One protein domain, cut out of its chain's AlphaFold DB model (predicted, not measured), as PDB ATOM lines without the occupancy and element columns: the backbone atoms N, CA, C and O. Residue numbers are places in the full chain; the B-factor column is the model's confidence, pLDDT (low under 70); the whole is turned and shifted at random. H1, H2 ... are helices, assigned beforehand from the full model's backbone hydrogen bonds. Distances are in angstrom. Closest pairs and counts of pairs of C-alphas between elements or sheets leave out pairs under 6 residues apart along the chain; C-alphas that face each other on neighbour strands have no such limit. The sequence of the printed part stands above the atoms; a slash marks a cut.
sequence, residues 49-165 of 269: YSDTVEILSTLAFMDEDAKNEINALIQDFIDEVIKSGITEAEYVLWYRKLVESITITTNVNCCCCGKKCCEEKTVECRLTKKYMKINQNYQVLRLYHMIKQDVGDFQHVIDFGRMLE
ATOM      1  N   TYR A  49      30.211  85.800 -13.617       60.09
ATOM      2  CA  TYR A  49      29.344  86.013 -14.767       60.09
ATOM      3  C   TYR A  49      27.987  85.383 -14.465       60.09
ATOM      4  O   TYR A  49      27.907  84.195 -14.133       60.09
ATOM      5  N   SER A  50      26.936  86.189 -14.547       72.50
ATOM      6  CA  SER A  50      25.555  85.739 -14.427       72.50
ATOM      7  C   SER A  50      24.764  86.321 -15.582       72.50
ATOM      8  O   SER A  50      24.664  87.541 -15.706       72.50
ATOM      9  N   ASP A  51      24.165  85.444 -16.387       78.19
ATOM     10  CA  ASP A  51      23.288  85.848 -17.486       78.19
ATOM     11  C   ASP A  51      22.178  86.773 -16.977       78.19
ATOM     12  O   ASP A  51      21.867  87.772 -17.616       78.19
ATOM     13  N   THR A  52      21.623  86.506 -15.789       78.25
ATOM     14  CA  THR A  52      20.609  87.362 -15.166       78.25
ATOM     15  C   THR A  52      21.133  88.772 -14.913       78.25
ATOM     16  O   THR A  52      20.420  89.742 -15.170       78.25
ATOM     17  N   VAL A  53      22.365  88.903 -14.408       78.69
ATOM     18  CA  VAL A  53      22.974  90.208 -14.131       78.69
ATOM     19  C   VAL A  53      23.170  90.979 -15.430       78.69
ATOM     20  O   VAL A  53      22.779  92.142 -15.476       78.69
ATOM     21  N   GLU A  54      23.664  90.326 -16.486       84.50
ATOM     22  CA  GLU A  54      23.851  90.954 -17.802       84.50
ATOM     23  C   GLU A  54      22.528  91.376 -18.444       84.50
ATOM     24  O   GLU A  54      22.398  92.459 -19.016       84.50
ATOM     25  N   ILE A  55      21.494  90.549 -18.304       85.69
ATOM     26  CA  ILE A  55      20.153  90.876 -18.784       85.69
ATOM     27  C   ILE A  55      19.603  92.097 -18.039       85.69
ATOM     28  O   ILE A  55      19.107  93.033 -18.665       85.69
ATOM     29  N   LEU A  56      19.668  92.102 -16.705       80.38
ATOM     30  CA  LEU A  56      19.102  93.167 -15.874       80.38
ATOM     31  C   LEU A  56      19.886  94.484 -15.983       80.38
ATOM     32  O   LEU A  56      19.273  95.557 -15.937       80.38
ATOM     33  N   SER A  57      21.214  94.415 -16.128       81.31
ATOM     34  CA  SER A  57      22.068  95.576 -16.389       81.31
ATOM     35  C   SER A  57      21.740  96.168 -17.762       81.31
ATOM     36  O   SER A  57      21.440  97.357 -17.850       81.31
ATOM     37  N   THR A  58      21.656  95.338 -18.805       87.75
ATOM     38  CA  THR A  58      21.338  95.782 -20.170       87.75
ATOM     39  C   THR A  58      19.930  96.364 -20.265       87.75
ATOM     40  O   THR A  58      19.732  97.430 -20.852       87.75
ATOM     41  N   LEU A  59      18.949  95.733 -19.612       84.88
ATOM     42  CA  LEU A  59      17.583  96.252 -19.504       84.88
ATOM     43  C   LEU A  59      17.536  97.654 -18.890       84.88
ATOM     44  O   LEU A  59      16.618  98.408 -19.192       84.88
ATOM     45  N   ALA A  60      18.493  98.044 -18.039       82.50
ATOM     46  CA  ALA A  60      18.547  99.398 -17.482       82.50
ATOM     47  C   ALA A  60      18.755 100.479 -18.553       82.50
ATOM     48  O   ALA A  60      18.222 101.579 -18.400       82.50
ATOM     49  N   PHE A  61      19.476 100.149 -19.627       85.38
ATOM     50  CA  PHE A  61      19.840 101.068 -20.708       85.38
ATOM     51  C   PHE A  61      18.820 101.126 -21.849       85.38
ATOM     52  O   PHE A  61      18.925 101.991 -22.718       85.38
ATOM     53  N   MET A  62      17.840 100.221 -21.871       86.94
ATOM     54  CA  MET A  62      16.756 100.272 -22.852       86.94
ATOM     55  C   MET A  62      15.823 101.466 -22.580       86.94
ATOM     56  O   MET A  62      15.832 102.052 -21.498       86.94
ATOM     57  N   ASP A  63      15.016 101.849 -23.563       89.81
ATOM     58  CA  ASP A  63      13.938 102.821 -23.370       89.81
ATOM     59  C   ASP A  63      12.801 102.230 -22.517       89.81
ATOM     60  O   ASP A  63      12.620 101.012 -22.446       89.81
ATOM     61  N   GLU A  64      12.050 103.091 -21.825       85.56
ATOM     62  CA  GLU A  64      10.994 102.657 -20.897       85.56
ATOM     63  C   GLU A  64       9.877 101.874 -21.597       85.56
ATOM     64  O   GLU A  64       9.361 100.912 -21.030       85.56
ATOM     65  N   ASP A  65       9.538 102.221 -22.840       88.44
ATOM     66  CA  ASP A  65       8.519 101.506 -23.613       88.44
ATOM     67  C   ASP A  65       8.955 100.062 -23.895       88.44
ATOM     68  O   ASP A  65       8.207  99.121 -23.610       88.44
ATOM     69  N   ALA A  66      10.195  99.862 -24.353       88.62
ATOM     70  CA  ALA A  66      10.760  98.534 -24.554       88.62
ATOM     71  C   ALA A  66      10.850  97.728 -23.250       88.62
ATOM     72  O   ALA A  66      10.502  96.545 -23.237       88.62
ATOM     73  N   LYS A  67      11.267  98.351 -22.136       86.19
ATOM     74  CA  LYS A  67      11.290  97.685 -20.818       86.19
ATOM     75  C   LYS A  67       9.900  97.221 -20.412       86.19
ATOM     76  O   LYS A  67       9.739  96.079 -19.987       86.19
ATOM     77  N   ASN A  68       8.899  98.088 -20.541       84.94
ATOM     78  CA  ASN A  68       7.523  97.776 -20.175       84.94
ATOM     79  C   ASN A  68       6.954  96.639 -21.032       84.94
ATOM     80  O   ASN A  68       6.296  95.752 -20.491       84.94
ATOM     81  N   GLU A  69       7.255  96.613 -22.334       89.75
ATOM     82  CA  GLU A  69       6.861  95.514 -23.223       89.75
ATOM     83  C   GLU A  69       7.503  94.185 -22.794       89.75
ATOM     84  O   GLU A  69       6.798  93.192 -22.600       89.75
ATOM     85  N   ILE A  70       8.823  94.165 -22.578       88.69
ATOM     86  CA  ILE A  70       9.545  92.959 -22.142       88.69
ATOM     87  C   ILE A  70       9.016  92.474 -20.785       88.69
ATOM     88  O   ILE A  70       8.716  91.290 -20.624       88.69
ATOM     89  N   ASN A  71       8.840  93.381 -19.823       83.88
ATOM     90  CA  ASN A  71       8.314  93.053 -18.499       83.88
ATOM     91  C   ASN A  71       6.891  92.483 -18.573       83.88
ATOM     92  O   ASN A  71       6.589  91.515 -17.876       83.88
ATOM     93  N   ALA A  72       6.025  93.025 -19.434       84.75
ATOM     94  CA  ALA A  72       4.674  92.504 -19.630       84.75
ATOM     95  C   ALA A  72       4.684  91.080 -20.215       84.75
ATOM     96  O   ALA A  72       3.930  90.222 -19.755       84.75
ATOM     97  N   LEU A  73       5.567  90.804 -21.181       88.94
ATOM     98  CA  LEU A  73       5.741  89.466 -21.758       88.94
ATOM     99  C   LEU A  73       6.236  88.450 -20.720       88.94
ATOM    100  O   LEU A  73       5.726  87.330 -20.657       88.94
ATOM    101  N   ILE A  74       7.207  88.845 -19.892       83.88
ATOM    102  CA  ILE A  74       7.728  88.013 -18.802       83.88
ATOM    103  C   ILE A  74       6.627  87.740 -17.777       83.88
ATOM    104  O   ILE A  74       6.418  86.589 -17.400       83.88
ATOM    105  N   GLN A  75       5.886  88.768 -17.359       81.25
ATOM    106  CA  GLN A  75       4.812  88.610 -16.381       81.25
ATOM    107  C   GLN A  75       3.721  87.662 -16.892       81.25
ATOM    108  O   GLN A  75       3.307  86.759 -16.170       81.25
ATOM    109  N   ASP A  76       3.316  87.798 -18.156       84.50
ATOM    110  CA  ASP A  76       2.349  86.900 -18.788       84.50
ATOM    111  C   ASP A  76       2.856  85.443 -18.829       84.50
ATOM    112  O   ASP A  76       2.100  84.498 -18.576       84.50
ATOM    113  N   PHE A  77       4.143  85.218 -19.109       86.25
ATOM    114  CA  PHE A  77       4.741  83.881 -19.033       86.25
ATOM    115  C   PHE A  77       4.699  83.300 -17.618       86.25
ATOM    116  O   PHE A  77       4.335  82.141 -17.434       86.25
ATOM    117  N   ILE A  78       5.027  84.107 -16.616       80.94
ATOM    118  CA  ILE A  78       5.059  83.677 -15.218       80.94
ATOM    119  C   ILE A  78       3.656  83.360 -14.708       80.94
ATOM    120  O   ILE A  78       3.462  82.344 -14.041       80.94
ATOM    121  N   ASP A  79       2.663  84.160 -15.083       78.81
ATOM    122  CA  ASP A  79       1.267  83.886 -14.756       78.81
ATOM    123  C   ASP A  79       0.812  82.536 -15.336       78.81
ATOM    124  O   ASP A  79       0.046  81.821 -14.693       78.81
ATOM    125  N   GLU A  80       1.303  82.146 -16.517       81.88
ATOM    126  CA  GLU A  80       1.031  80.826 -17.111       81.88
ATOM    127  C   GLU A  80       1.699  79.684 -16.337       81.88
ATOM    128  O   GLU A  80       1.077  78.640 -16.122       81.88
ATOM    129  N   VAL A  81       2.945  79.876 -15.890       81.75
ATOM    130  CA  VAL A  81       3.656  78.908 -15.038       81.75
ATOM    131  C   VAL A  81       2.877  78.678 -13.743       81.75
ATOM    132  O   VAL A  81       2.603  77.532 -13.387       81.75
ATOM    133  N   ILE A  82       2.444  79.760 -13.088       78.00
ATOM    134  CA  ILE A  82       1.666  79.702 -11.844       78.00
ATOM    135  C   ILE A  82       0.312  79.021 -12.080       78.00
ATOM    136  O   ILE A  82      -0.050  78.106 -11.342       78.00
ATOM    137  N   LYS A  83      -0.429  79.419 -13.126       79.56
ATOM    138  CA  LYS A  83      -1.728  78.816 -13.484       79.56
ATOM    139  C   LYS A  83      -1.621  77.329 -13.806       79.56
ATOM    140  O   LYS A  83      -2.564  76.585 -13.554       79.56
ATOM    141  N   SER A  84      -0.490  76.898 -14.356       78.88
ATOM    142  CA  SER A  84      -0.249  75.493 -14.677       78.88
ATOM    143  C   SER A  84      -0.019  74.619 -13.440       78.88
ATOM    144  O   SER A  84      -0.073  73.399 -13.565       78.88
ATOM    145  N   GLY A  85       0.220  75.217 -12.266       77.31
ATOM    146  CA  GLY A  85       0.344  74.500 -10.995       77.31
ATOM    147  C   GLY A  85       1.587  73.616 -10.877       77.31
ATOM    148  O   GLY A  85       1.623  72.751 -10.006       77.31
ATOM    149  N   ILE A  86       2.586  73.810 -11.743       80.38
ATOM    150  CA  ILE A  86       3.833  73.041 -11.695       80.38
ATOM    151  C   ILE A  86       4.716  73.498 -10.537       80.38
ATOM    152  O   ILE A  86       4.753  74.673 -10.167       80.38
ATOM    153  N   THR A  87       5.448  72.553  -9.970       78.88
ATOM    154  CA  THR A  87       6.443  72.804  -8.933       78.88
ATOM    155  C   THR A  87       7.700  73.464  -9.507       78.88
ATOM    156  O   THR A  87       7.993  73.387 -10.700       78.88
ATOM    157  N   GLU A  88       8.496  74.079  -8.632       75.00
ATOM    158  CA  GLU A  88       9.796  74.669  -8.985       75.00
ATOM    159  C   GLU A  88      10.747  73.628  -9.607       75.00
ATOM    160  O   GLU A  88      11.397  73.896 -10.615       75.00
ATOM    161  N   ALA A  89      10.759  72.401  -9.077       74.62
ATOM    162  CA  ALA A  89      11.568  71.307  -9.615       74.62
ATOM    163  C   ALA A  89      11.131  70.892 -11.032       74.62
ATOM    164  O   ALA A  89      11.977  70.643 -11.893       74.62
ATOM    165  N   GLU A  90       9.822  70.843 -11.293       82.00
ATOM    166  CA  GLU A  90       9.276  70.552 -12.624       82.00
ATOM    167  C   GLU A  90       9.594  71.669 -13.621       82.00
ATOM    168  O   GLU A  90       9.975  71.376 -14.754       82.00
ATOM    169  N   TYR A  91       9.516  72.935 -13.195       84.25
ATOM    170  CA  TYR A  91       9.922  74.078 -14.013       84.25
ATOM    171  C   TYR A  91      11.397  73.985 -14.416       84.25
ATOM    172  O   TYR A  91      11.718  74.062 -15.602       84.25
ATOM    173  N   VAL A  92      12.291  73.756 -13.449       80.19
ATOM    174  CA  VAL A  92      13.737  73.631 -13.699       80.19
ATOM    175  C   VAL A  92      14.033  72.467 -14.646       80.19
ATOM    176  O   VAL A  92      14.862  72.595 -15.550       80.19
ATOM    177  N   LEU A  93      13.347  71.334 -14.471       84.44
ATOM    178  CA  LEU A  93      13.509  70.171 -15.340       84.44
ATOM    179  C   LEU A  93      13.032  70.455 -16.771       84.44
ATOM    180  O   LEU A  93      13.734  70.112 -17.723       84.44
ATOM    181  N   TRP A  94      11.866  71.085 -16.929       88.06
ATOM    182  CA  TRP A  94      11.344  71.505 -18.231       88.06
ATOM    183  C   TRP A  94      12.295  72.481 -18.925       88.06
ATOM    184  O   TRP A  94      12.652  72.270 -20.085       88.06
ATOM    185  N   TYR A  95      12.749  73.512 -18.208       86.31
ATOM    186  CA  TYR A  95      13.640  74.527 -18.756       86.31
ATOM    187  C   TYR A  95      14.955  73.905 -19.229       86.31
ATOM    188  O   TYR A  95      15.374  74.145 -20.357       86.31
ATOM    189  N   ARG A  96      15.561  73.013 -18.434       85.50
ATOM    190  CA  ARG A  96      16.780  72.294 -18.836       85.50
ATOM    191  C   ARG A  96      16.594  71.526 -20.148       85.50
ATOM    192  O   ARG A  96      17.391  71.708 -21.065       85.50
ATOM    193  N   LYS A  97      15.525  70.729 -20.264       85.56
ATOM    194  CA  LYS A  97      15.205  69.988 -21.501       85.56
ATOM    195  C   LYS A  97      15.012  70.927 -22.693       85.56
ATOM    196  O   LYS A  97      15.441  70.621 -23.803       85.56
ATOM    197  N   LEU A  98      14.358  72.068 -22.469       84.69
ATOM    198  CA  LEU A  98      14.149  73.081 -23.496       84.69
ATOM    199  C   LEU A  98      15.485  73.633 -24.002       84.69
ATOM    200  O   LEU A  98      15.714  73.617 -25.209       84.69
ATOM    201  N   VAL A  99      16.368  74.073 -23.102       83.25
ATOM    202  CA  VAL A  99      17.688  74.608 -23.467       83.25
ATOM    203  C   VAL A  99      18.510  73.570 -24.232       83.25
ATOM    204  O   VAL A  99      19.039  73.888 -25.295       83.25
ATOM    205  N   GLU A 100      18.551  72.323 -23.755       81.94
ATOM    206  CA  GLU A 100      19.234  71.212 -24.436       81.94
ATOM    207  C   GLU A 100      18.677  70.963 -25.847       81.94
ATOM    208  O   GLU A 100      19.424  70.701 -26.788       81.94
ATOM    209  N   SER A 101      17.362  71.094 -26.039       77.56
ATOM    210  CA  SER A 101      16.764  70.942 -27.369       77.56
ATOM    211  C   SER A 101      17.166  72.068 -28.331       77.56
ATOM    212  O   SER A 101      17.407  71.809 -29.511       77.56
ATOM    213  N   ILE A 102      17.294  73.301 -27.831       76.31
ATOM    214  CA  ILE A 102      17.704  74.471 -28.622       76.31
ATOM    215  C   ILE A 102      19.181  74.363 -29.024       76.31
ATOM    216  O   ILE A 102      19.535  74.745 -30.136       76.31
ATOM    217  N   THR A 103      20.047  73.842 -28.147       65.44
ATOM    218  CA  THR A 103      21.488  73.716 -28.428       65.44
ATOM    219  C   THR A 103      21.812  72.590 -29.406       65.44
ATOM    220  O   THR A 103      22.775  72.702 -30.162       65.44
ATOM    221  N   ILE A 104      21.021  71.513 -29.419       57.97
ATOM    222  CA  ILE A 104      21.285  70.323 -30.244       57.97
ATOM    223  C   ILE A 104      20.596  70.402 -31.617       57.97
ATOM    224  O   ILE A 104      21.088  69.824 -32.586       57.97
ATOM    225  N   THR A 105      19.462  71.102 -31.741       53.91
ATOM    226  CA  THR A 105      18.654  71.098 -32.974       53.91
ATOM    227  C   THR A 105      18.284  72.498 -33.464       53.91
ATOM    228  O   THR A 105      17.788  73.324 -32.710       53.91
ATOM    229  N   THR A 106      18.433  72.751 -34.771       49.22
ATOM    230  CA  THR A 106      17.957  73.986 -35.437       49.22
ATOM    231  C   THR A 106      16.430  74.060 -35.568       49.22
ATOM    232  O   THR A 106      15.890  75.093 -35.954       49.22
ATOM    233  N   ASN A 107      15.724  72.977 -35.233       53.59
ATOM    234  CA  ASN A 107      14.271  72.894 -35.173       53.59
ATOM    235  C   ASN A 107      13.870  72.376 -33.794       53.59
ATOM    236  O   ASN A 107      14.058  71.196 -33.502       53.59
ATOM    237  N   VAL A 108      13.278  73.241 -32.971       53.91
ATOM    238  CA  VAL A 108      12.722  72.855 -31.670       53.91
ATOM    239  C   VAL A 108      11.539  71.909 -31.909       53.91
ATOM    240  O   VAL A 108      10.415  72.333 -32.188       53.91
ATOM    241  N   ASN A 109      11.802  70.608 -31.846       53.53
ATOM    242  CA  ASN A 109      10.775  69.574 -31.907       53.53
ATOM    243  C   ASN A 109      10.009  69.520 -30.575       53.53
ATOM    244  O   ASN A 109      10.579  69.745 -29.511       53.53
ATOM    245  N   CYS A 110       8.708  69.208 -30.605       54.97
ATOM    246  CA  CYS A 110       7.913  69.088 -29.382       54.97
ATOM    247  C   CYS A 110       8.514  68.059 -28.419       54.97
ATOM    248  O   CYS A 110       8.630  66.888 -28.799       54.97
ATOM    249  N   CYS A 111       8.740  68.463 -27.160       51.41
ATOM    250  CA  CYS A 111       9.154  67.602 -26.037       51.41
ATOM    251  C   CYS A 111       8.287  66.330 -25.902       51.41
ATOM    252  O   CYS A 111       8.730  65.284 -25.447       51.41
ATOM    253  N   CYS A 112       7.044  66.411 -26.370       52.09
ATOM    254  CA  CYS A 112       6.032  65.383 -26.264       52.09
ATOM    255  C   CYS A 112       6.030  64.319 -27.384       52.09
ATOM    256  O   CYS A 112       5.510  63.225 -27.176       52.09
ATOM    257  N   CYS A 113       6.510  64.636 -28.596       52.25
ATOM    258  CA  CYS A 113       6.257  63.786 -29.773       52.25
ATOM    259  C   CYS A 113       7.296  63.861 -30.904       52.25
ATOM    260  O   CYS A 113       7.119  63.193 -31.924       52.25
ATOM    261  N   GLY A 114       8.355  64.668 -30.777       54.69
ATOM    262  CA  GLY A 114       9.417  64.742 -31.789       54.69
ATOM    263  C   GLY A 114       9.017  65.399 -33.124       54.69
ATOM    264  O   GLY A 114       9.741  65.256 -34.103       54.69
ATOM    265  N   LYS A 115       7.876  66.108 -33.189       58.28
ATOM    266  CA  LYS A 115       7.359  66.822 -34.385       58.28
ATOM    267  C   LYS A 115       7.039  68.301 -34.093       58.28
ATOM    268  O   LYS A 115       7.146  68.745 -32.950       58.28
ATOM    269  N   LYS A 116       6.604  69.058 -35.122       52.84
ATOM    270  CA  LYS A 116       6.061  70.435 -35.023       52.84
ATOM    271  C   LYS A 116       4.955  70.472 -33.949       52.84
ATOM    272  O   LYS A 116       4.076  69.616 -33.964       52.84
ATOM    273  N   CYS A 117       5.056  71.412 -33.002       54.41
ATOM    274  CA  CYS A 117       4.330  71.441 -31.721       54.41
ATOM    275  C   CYS A 117       2.848  71.019 -31.818       54.41
ATOM    276  O   CYS A 117       2.076  71.651 -32.538       54.41
ATOM    277  N   CYS A 118       2.440  69.972 -31.087       54.56
ATOM    278  CA  CYS A 118       1.045  69.536 -31.065       54.56
ATOM    279  C   CYS A 118       0.238  70.352 -30.044       54.56
ATOM    280  O   CYS A 118       0.323  70.112 -28.844       54.56
ATOM    281  N   GLU A 119      -0.520  71.330 -30.540       55.69
ATOM    282  CA  GLU A 119      -1.770  71.858 -29.960       55.69
ATOM    283  C   GLU A 119      -1.902  71.817 -28.420       55.69
ATOM    284  O   GLU A 119      -2.874  71.289 -27.898       55.69
ATOM    285  N   GLU A 120      -0.926  72.353 -27.677       61.97
ATOM    286  CA  GLU A 120      -1.077  72.735 -26.256       61.97
ATOM    287  C   GLU A 120      -1.558  71.633 -25.280       61.97
ATOM    288  O   GLU A 120      -2.008  71.929 -24.170       61.97
ATOM    289  N   LYS A 121      -1.417  70.352 -25.654       68.56
ATOM    290  CA  LYS A 121      -1.982  69.214 -24.901       68.56
ATOM    291  C   LYS A 121      -1.365  69.015 -23.516       68.56
ATOM    292  O   LYS A 121      -2.016  68.470 -22.632       68.56
ATOM    293  N   THR A 122      -0.119  69.440 -23.324       82.19
ATOM    294  CA  THR A 122       0.598  69.351 -22.046       82.19
ATOM    295  C   THR A 122       1.031  70.738 -21.574       82.19
ATOM    296  O   THR A 122       1.160  71.665 -22.378       82.19
ATOM    297  N   VAL A 123       1.289  70.870 -20.269       83.94
ATOM    298  CA  VAL A 123       1.865  72.091 -19.681       83.94
ATOM    299  C   VAL A 123       3.187  72.447 -20.363       83.94
ATOM    300  O   VAL A 123       3.354  73.580 -20.807       83.94
ATOM    301  N   GLU A 124       4.091  71.473 -20.529       84.25
ATOM    302  CA  GLU A 124       5.393  71.685 -21.173       84.25
ATOM    303  C   GLU A 124       5.240  72.271 -22.588       84.25
ATOM    304  O   GLU A 124       5.933  73.224 -22.935       84.25
ATOM    305  N   CYS A 125       4.290  71.773 -23.392       79.06
ATOM    306  CA  CYS A 125       4.028  72.310 -24.732       79.06
ATOM    307  C   CYS A 125       3.571  73.772 -24.707       79.06
ATOM    308  O   CYS A 125       4.029  74.566 -25.534       79.06
ATOM    309  N   ARG A 126       2.662  74.125 -23.785       85.38
ATOM    310  CA  ARG A 126       2.165  75.501 -23.639       85.38
ATOM    311  C   ARG A 126       3.289  76.446 -23.243       85.38
ATOM    312  O   ARG A 126       3.491  77.462 -23.911       85.38
ATOM    313  N   LEU A 127       4.064  76.069 -22.227       87.00
ATOM    314  CA  LEU A 127       5.205  76.849 -21.761       87.00
ATOM    315  C   LEU A 127       6.254  77.010 -22.862       87.00
ATOM    316  O   LEU A 127       6.674  78.131 -23.130       87.00
ATOM    317  N   THR A 128       6.615  75.940 -23.576       86.88
ATOM    318  CA  THR A 128       7.573  76.006 -24.692       86.88
ATOM    319  C   THR A 128       7.081  76.920 -25.811       86.88
ATOM    320  O   THR A 128       7.842  77.757 -26.293       86.88
ATOM    321  N   LYS A 129       5.811  76.821 -26.217       84.88
ATOM    322  CA  LYS A 129       5.245  77.687 -27.263       84.88
ATOM    323  C   LYS A 129       5.287  79.162 -26.851       84.88
ATOM    324  O   LYS A 129       5.681  80.010 -27.652       84.88
ATOM    325  N   LYS A 130       4.906  79.461 -25.606       88.94
ATOM    326  CA  LYS A 130       4.911  80.820 -25.056       88.94
ATOM    327  C   LYS A 130       6.334  81.370 -24.943       88.94
ATOM    328  O   LYS A 130       6.600  82.462 -25.432       88.94
ATOM    329  N   TYR A 131       7.256  80.566 -24.421       89.75
ATOM    330  CA  TYR A 131       8.679  80.882 -24.334       89.75
ATOM    331  C   TYR A 131       9.281  81.239 -25.698       89.75
ATOM    332  O   TYR A 131       9.925  82.275 -25.844       89.75
ATOM    333  N   MET A 132       9.036  80.410 -26.718       86.81
ATOM    334  CA  MET A 132       9.543  80.643 -28.076       86.81
ATOM    335  C   MET A 132       8.987  81.932 -28.675       86.81
ATOM    336  O   MET A 132       9.729  82.697 -29.281       86.81
ATOM    337  N   LYS A 133       7.694  82.203 -28.464       88.75
ATOM    338  CA  LYS A 133       7.057  83.441 -28.926       88.75
ATOM    339  C   LYS A 133       7.698  84.681 -28.292       88.75
ATOM    340  O   LYS A 133       7.916  85.661 -28.993       88.75
ATOM    341  N   ILE A 134       8.017  84.635 -26.998       90.81
ATOM    342  CA  ILE A 134       8.683  85.745 -26.297       90.81
ATOM    343  C   ILE A 134      10.098  85.945 -26.837       90.81
ATOM    344  O   ILE A 134      10.477  87.065 -27.152       90.81
ATOM    345  N   ASN A 135      10.851  84.864 -27.038       88.81
ATOM    346  CA  ASN A 135      12.205  84.937 -27.595       88.81
ATOM    347  C   ASN A 135      12.263  85.429 -29.050       88.81
ATOM    348  O   ASN A 135      13.324  85.833 -29.515       88.81
ATOM    349  N   GLN A 136      11.134  85.419 -29.760       88.31
ATOM    350  CA  GLN A 136      10.991  85.980 -31.105       88.31
ATOM    351  C   GLN A 136      10.465  87.424 -31.107       88.31
ATOM    352  O   GLN A 136      10.370  88.030 -32.174       88.31
ATOM    353  N   ASN A 137      10.102  87.987 -29.951       93.19
ATOM    354  CA  ASN A 137       9.659  89.375 -29.863       93.19
ATOM    355  C   ASN A 137      10.816  90.333 -30.197       93.19
ATOM    356  O   ASN A 137      11.957  90.121 -29.790       93.19
ATOM    357  N   TYR A 138      10.505  91.415 -30.913       93.94
ATOM    358  CA  TYR A 138      11.498  92.385 -31.371       93.94
ATOM    359  C   TYR A 138      12.299  93.025 -30.227       93.94
ATOM    360  O   TYR A 138      13.522  93.108 -30.324       93.94
ATOM    361  N   GLN A 139      11.651  93.428 -29.130       94.56
ATOM    362  CA  GLN A 139      12.346  94.048 -27.998       94.56
ATOM    363  C   GLN A 139      13.267  93.057 -27.292       94.56
ATOM    364  O   GLN A 139      14.380  93.411 -26.911       94.56
ATOM    365  N   VAL A 140      12.852  91.793 -27.185       92.19
ATOM    366  CA  VAL A 140      13.690  90.722 -26.624       92.19
ATOM    367  C   VAL A 140      14.889  90.430 -27.536       92.19
ATOM    368  O   VAL A 140      16.013  90.280 -27.060       92.19
ATOM    369  N   LEU A 141      14.702  90.427 -28.858       92.19
ATOM    370  CA  LEU A 141      15.806  90.311 -29.820       92.19
ATOM    371  C   LEU A 141      16.773  91.498 -29.743       92.19
ATOM    372  O   LEU A 141      17.987  91.309 -29.831       92.19
ATOM    373  N   ARG A 142      16.254  92.710 -29.538       93.56
ATOM    374  CA  ARG A 142      17.067  93.910 -29.328       93.56
ATOM    375  C   ARG A 142      17.865  93.830 -28.027       93.56
ATOM    376  O   ARG A 142      19.046  94.160 -28.038       93.56
ATOM    377  N   LEU A 143      17.258  93.338 -26.950       91.94
ATOM    378  CA  LEU A 143      17.945  93.061 -25.689       91.94
ATOM    379  C   LEU A 143      19.115  92.091 -25.905       91.94
ATOM    380  O   LEU A 143      20.239  92.407 -25.532       91.94
ATOM    381  N   TYR A 144      18.890  90.966 -26.591       91.75
ATOM    382  CA  TYR A 144      19.967  90.035 -26.935       91.75
ATOM    383  C   TYR A 144      21.091  90.687 -27.741       91.75
ATOM    384  O   TYR A 144      22.262  90.405 -27.507       91.75
ATOM    385  N   HIS A 145      20.744  91.543 -28.702       91.88
ATOM    386  CA  HIS A 145      21.734  92.263 -29.491       91.88
ATOM    387  C   HIS A 145      22.592  93.190 -28.623       91.88
ATOM    388  O   HIS A 145      23.809  93.185 -28.769       91.88
ATOM    389  N   MET A 146      21.973  93.936 -27.706       91.56
ATOM    390  CA  MET A 146      22.690  94.820 -26.784       91.56
ATOM    391  C   MET A 146      23.612  94.036 -25.845       91.56
ATOM    392  O   MET A 146      24.769  94.412 -25.702       91.56
ATOM    393  N   ILE A 147      23.147  92.910 -25.290       89.94
ATOM    394  CA  ILE A 147      23.985  92.040 -24.447       89.94
ATOM    395  C   ILE A 147      25.204  91.556 -25.246       89.94
ATOM    396  O   ILE A 147      26.337  91.686 -24.800       89.94
ATOM    397  N   LYS A 148      24.998  91.064 -26.475       90.19
ATOM    398  CA  LYS A 148      26.091  90.604 -27.350       90.19
ATOM    399  C   LYS A 148      27.096  91.696 -27.708       90.19
ATOM    400  O   LYS A 148      28.265  91.392 -27.912       90.19
ATOM    401  N   GLN A 149      26.662  92.950 -27.817       87.50
ATOM    402  CA  GLN A 149      27.584  94.064 -28.047       87.50
ATOM    403  C   GLN A 149      28.519  94.301 -26.856       87.50
ATOM    404  O   GLN A 149      29.636  94.760 -27.075       87.50
ATOM    405  N   ASP A 150      28.076  93.978 -25.640       83.94
ATOM    406  CA  ASP A 150      28.837  94.196 -24.409       83.94
ATOM    407  C   ASP A 150      29.728  92.990 -24.060       83.94
ATOM    408  O   ASP A 150      30.947  93.118 -23.953       83.94
ATOM    409  N   VAL A 151      29.148  91.786 -23.975       82.56
ATOM    410  CA  VAL A 151      29.865  90.570 -23.532       82.56
ATOM    411  C   VAL A 151      30.370  89.677 -24.674       82.56
ATOM    412  O   VAL A 151      31.093  88.707 -24.442       82.56
ATOM    413  N   GLY A 152      30.023  89.994 -25.924       83.44
ATOM    414  CA  GLY A 152      30.412  89.231 -27.111       83.44
ATOM    415  C   GLY A 152      29.451  88.085 -27.429       83.44
ATOM    416  O   GLY A 152      28.563  88.234 -28.273       83.44
ATOM    417  N   ASP A 153      29.642  86.925 -26.797       82.12
ATOM    418  CA  ASP A 153      28.769  85.765 -27.011       82.12
ATOM    419  C   ASP A 153      27.698  85.668 -25.924       82.12
ATOM    420  O   ASP A 153      27.976  85.764 -24.731       82.12
ATOM    421  N   PHE A 154      26.456  85.467 -26.356       83.12
ATOM    422  CA  PHE A 154      25.316  85.285 -25.470       83.12
ATOM    423  C   PHE A 154      24.268  84.426 -26.166       83.12
ATOM    424  O   PHE A 154      23.798  84.745 -27.267       83.12
ATOM    425  N   GLN A 155      23.885  83.320 -25.539       79.88
ATOM    426  CA  GLN A 155      22.891  82.435 -26.123       79.88
ATOM    427  C   GLN A 155      21.504  83.095 -26.077       79.88
ATOM    428  O   GLN A 155      21.152  83.774 -25.119       79.88
ATOM    429  N   HIS A 156      20.676  82.873 -27.102       81.62
ATOM    430  CA  HIS A 156      19.291  83.368 -27.146       81.62
ATOM    431  C   HIS A 156      18.349  82.556 -26.242       81.62
ATOM    432  O   HIS A 156      17.330  82.031 -26.694       81.62
ATOM    433  N   VAL A 157      18.744  82.371 -24.985       82.75
ATOM    434  CA  VAL A 157      18.065  81.525 -24.013       82.75
ATOM    435  C   VAL A 157      18.123  82.208 -22.650       82.75
ATOM    436  O   VAL A 157      19.128  82.146 -21.951       82.75
ATOM    437  N   ILE A 158      17.031  82.876 -22.285       84.81
ATOM    438  CA  ILE A 158      16.849  83.531 -20.985       84.81
ATOM    439  C   ILE A 158      15.964  82.669 -20.090       84.81
ATOM    440  O   ILE A 158      14.915  82.196 -20.531       84.81
ATOM    441  N   ASP A 159      16.333  82.512 -18.821       85.00
ATOM    442  CA  ASP A 159      15.454  81.935 -17.802       85.00
ATOM    443  C   ASP A 159      14.543  83.037 -17.238       85.00
ATOM    444  O   ASP A 159      14.909  83.771 -16.317       85.00
ATOM    445  N   PHE A 160      13.341  83.175 -17.803       81.38
ATOM    446  CA  PHE A 160      12.378  84.190 -17.359       81.38
ATOM    447  C   PHE A 160      11.917  83.992 -15.906       81.38
ATOM    448  O   PHE A 160      11.501  84.959 -15.270       81.38
ATOM    449  N   GLY A 161      11.999  82.769 -15.365       73.62
ATOM    450  CA  GLY A 161      11.706  82.491 -13.958       73.62
ATOM    451  C   GLY A 161      12.707  83.173 -13.032       73.62
ATOM    452  O   GLY A 161      12.315  83.814 -12.053       73.62
ATOM    453  N   ARG A 162      13.992  83.104 -13.395       73.19
ATOM    454  CA  ARG A 162      15.096  83.723 -12.643       73.19
ATOM    455  C   ARG A 162      15.093  85.243 -12.689       73.19
ATOM    456  O   ARG A 162      15.500  85.877 -11.723       73.19
ATOM    457  N   MET A 163      14.553  85.842 -13.749       72.62
ATOM    458  CA  MET A 163      14.434  87.302 -13.854       72.62
ATOM    459  C   MET A 163      13.534  87.934 -12.784       72.62
ATOM    460  O   MET A 163      13.566  89.148 -12.613       72.62
ATOM    461  N   LEU A 164      12.728  87.144 -12.068       65.06
ATOM    462  CA  LEU A 164      11.888  87.604 -10.958       65.06
ATOM    463  C   LEU A 164      12.460  87.240  -9.585       65.06
ATOM    464  O   LEU A 164      11.715  87.163  -8.598       65.06
ATOM    465  N   GLU A 165      13.747  86.923  -9.510       68.25
ATOM    466  CA  GLU A 165      14.410  86.568  -8.263       68.25
ATOM    467  C   GLU A 165      15.562  87.536  -7.992       68.25
ATOM    468  O   GLU A 165      16.299  87.886  -8.914       68.25
TER     469      GLU A 165
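This is residues 49 to 165 of the 269 residues of the protein "FRG domain-containing protein" of Lactobacillus equi DPC 6820 (UniProt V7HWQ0). Two helices, H2 and H4, run side by side in opposite directions; at one end of this pair H5 makes a corner with H2, its residues 139 to 140 touching residues 66 to 70 of H2, and H1 packs on H5, while H3 stands at the other end, near H4. After H5, residues 152 to 165 fold back through the space between these two ends. The printed part has 117 residues with five named helices, H1 to H5 in chain order, and no named strand; its class is all helix. It is compact, with a radius of gyration of the C-alphas of 14.4 A and spans of 40 by 29 by 25 A.

H1, residues 51 to 61, begins at C-alpha 51 (23.288, 85.848, -17.486) and is 15.9 A long. H2, residues 64 to 83, is the longest helix at 28.0 A. H3, residues 88 to 104, measures 24.6 A. H4, residues 123 to 135, measures 18.3 A. H5, residues 138 to 151, measures 20.1 A and ends at C-alpha 151 (29.865, 90.570, -23.532).

H1 touches residues 143 to 147 of H5, only just about perpendicular at 73 degrees; the closest C-alphas, of Thr 58 and Ile 147, are 6.3 A apart. H2 touches H4 with residues 73 to 81 alone, at a shallow tilt of 5 degrees, opposite ways; the closest C-alphas, of Leu 73 and Ile 134, are 6.6 A apart. H2 touches H5 about perpendicular at 73 degrees, with C-alphas 66 and 139 closest at 5.9 A. H3 touches no helix, but is near H4: the closest C-alphas, of Trp 94 and Glu 124, are 6.6 A apart. H3 is apart from H1 and H5. In H2, H3, H4 and H5 every O i to N i+4 pair is within hydrogen-bond range; in H1, 6 of 7 are.

The farthest C-alphas, of Phe 61 and Cys 113, are 40.7 A apart. The printed part has no cut. The link from H3 to H4, 18 residues, is long; the other links between helices are tight. The mean pLDDT of the printed part is 79.2, with residue 49, residues 103 to 121 and residues 164 to 165 under 70.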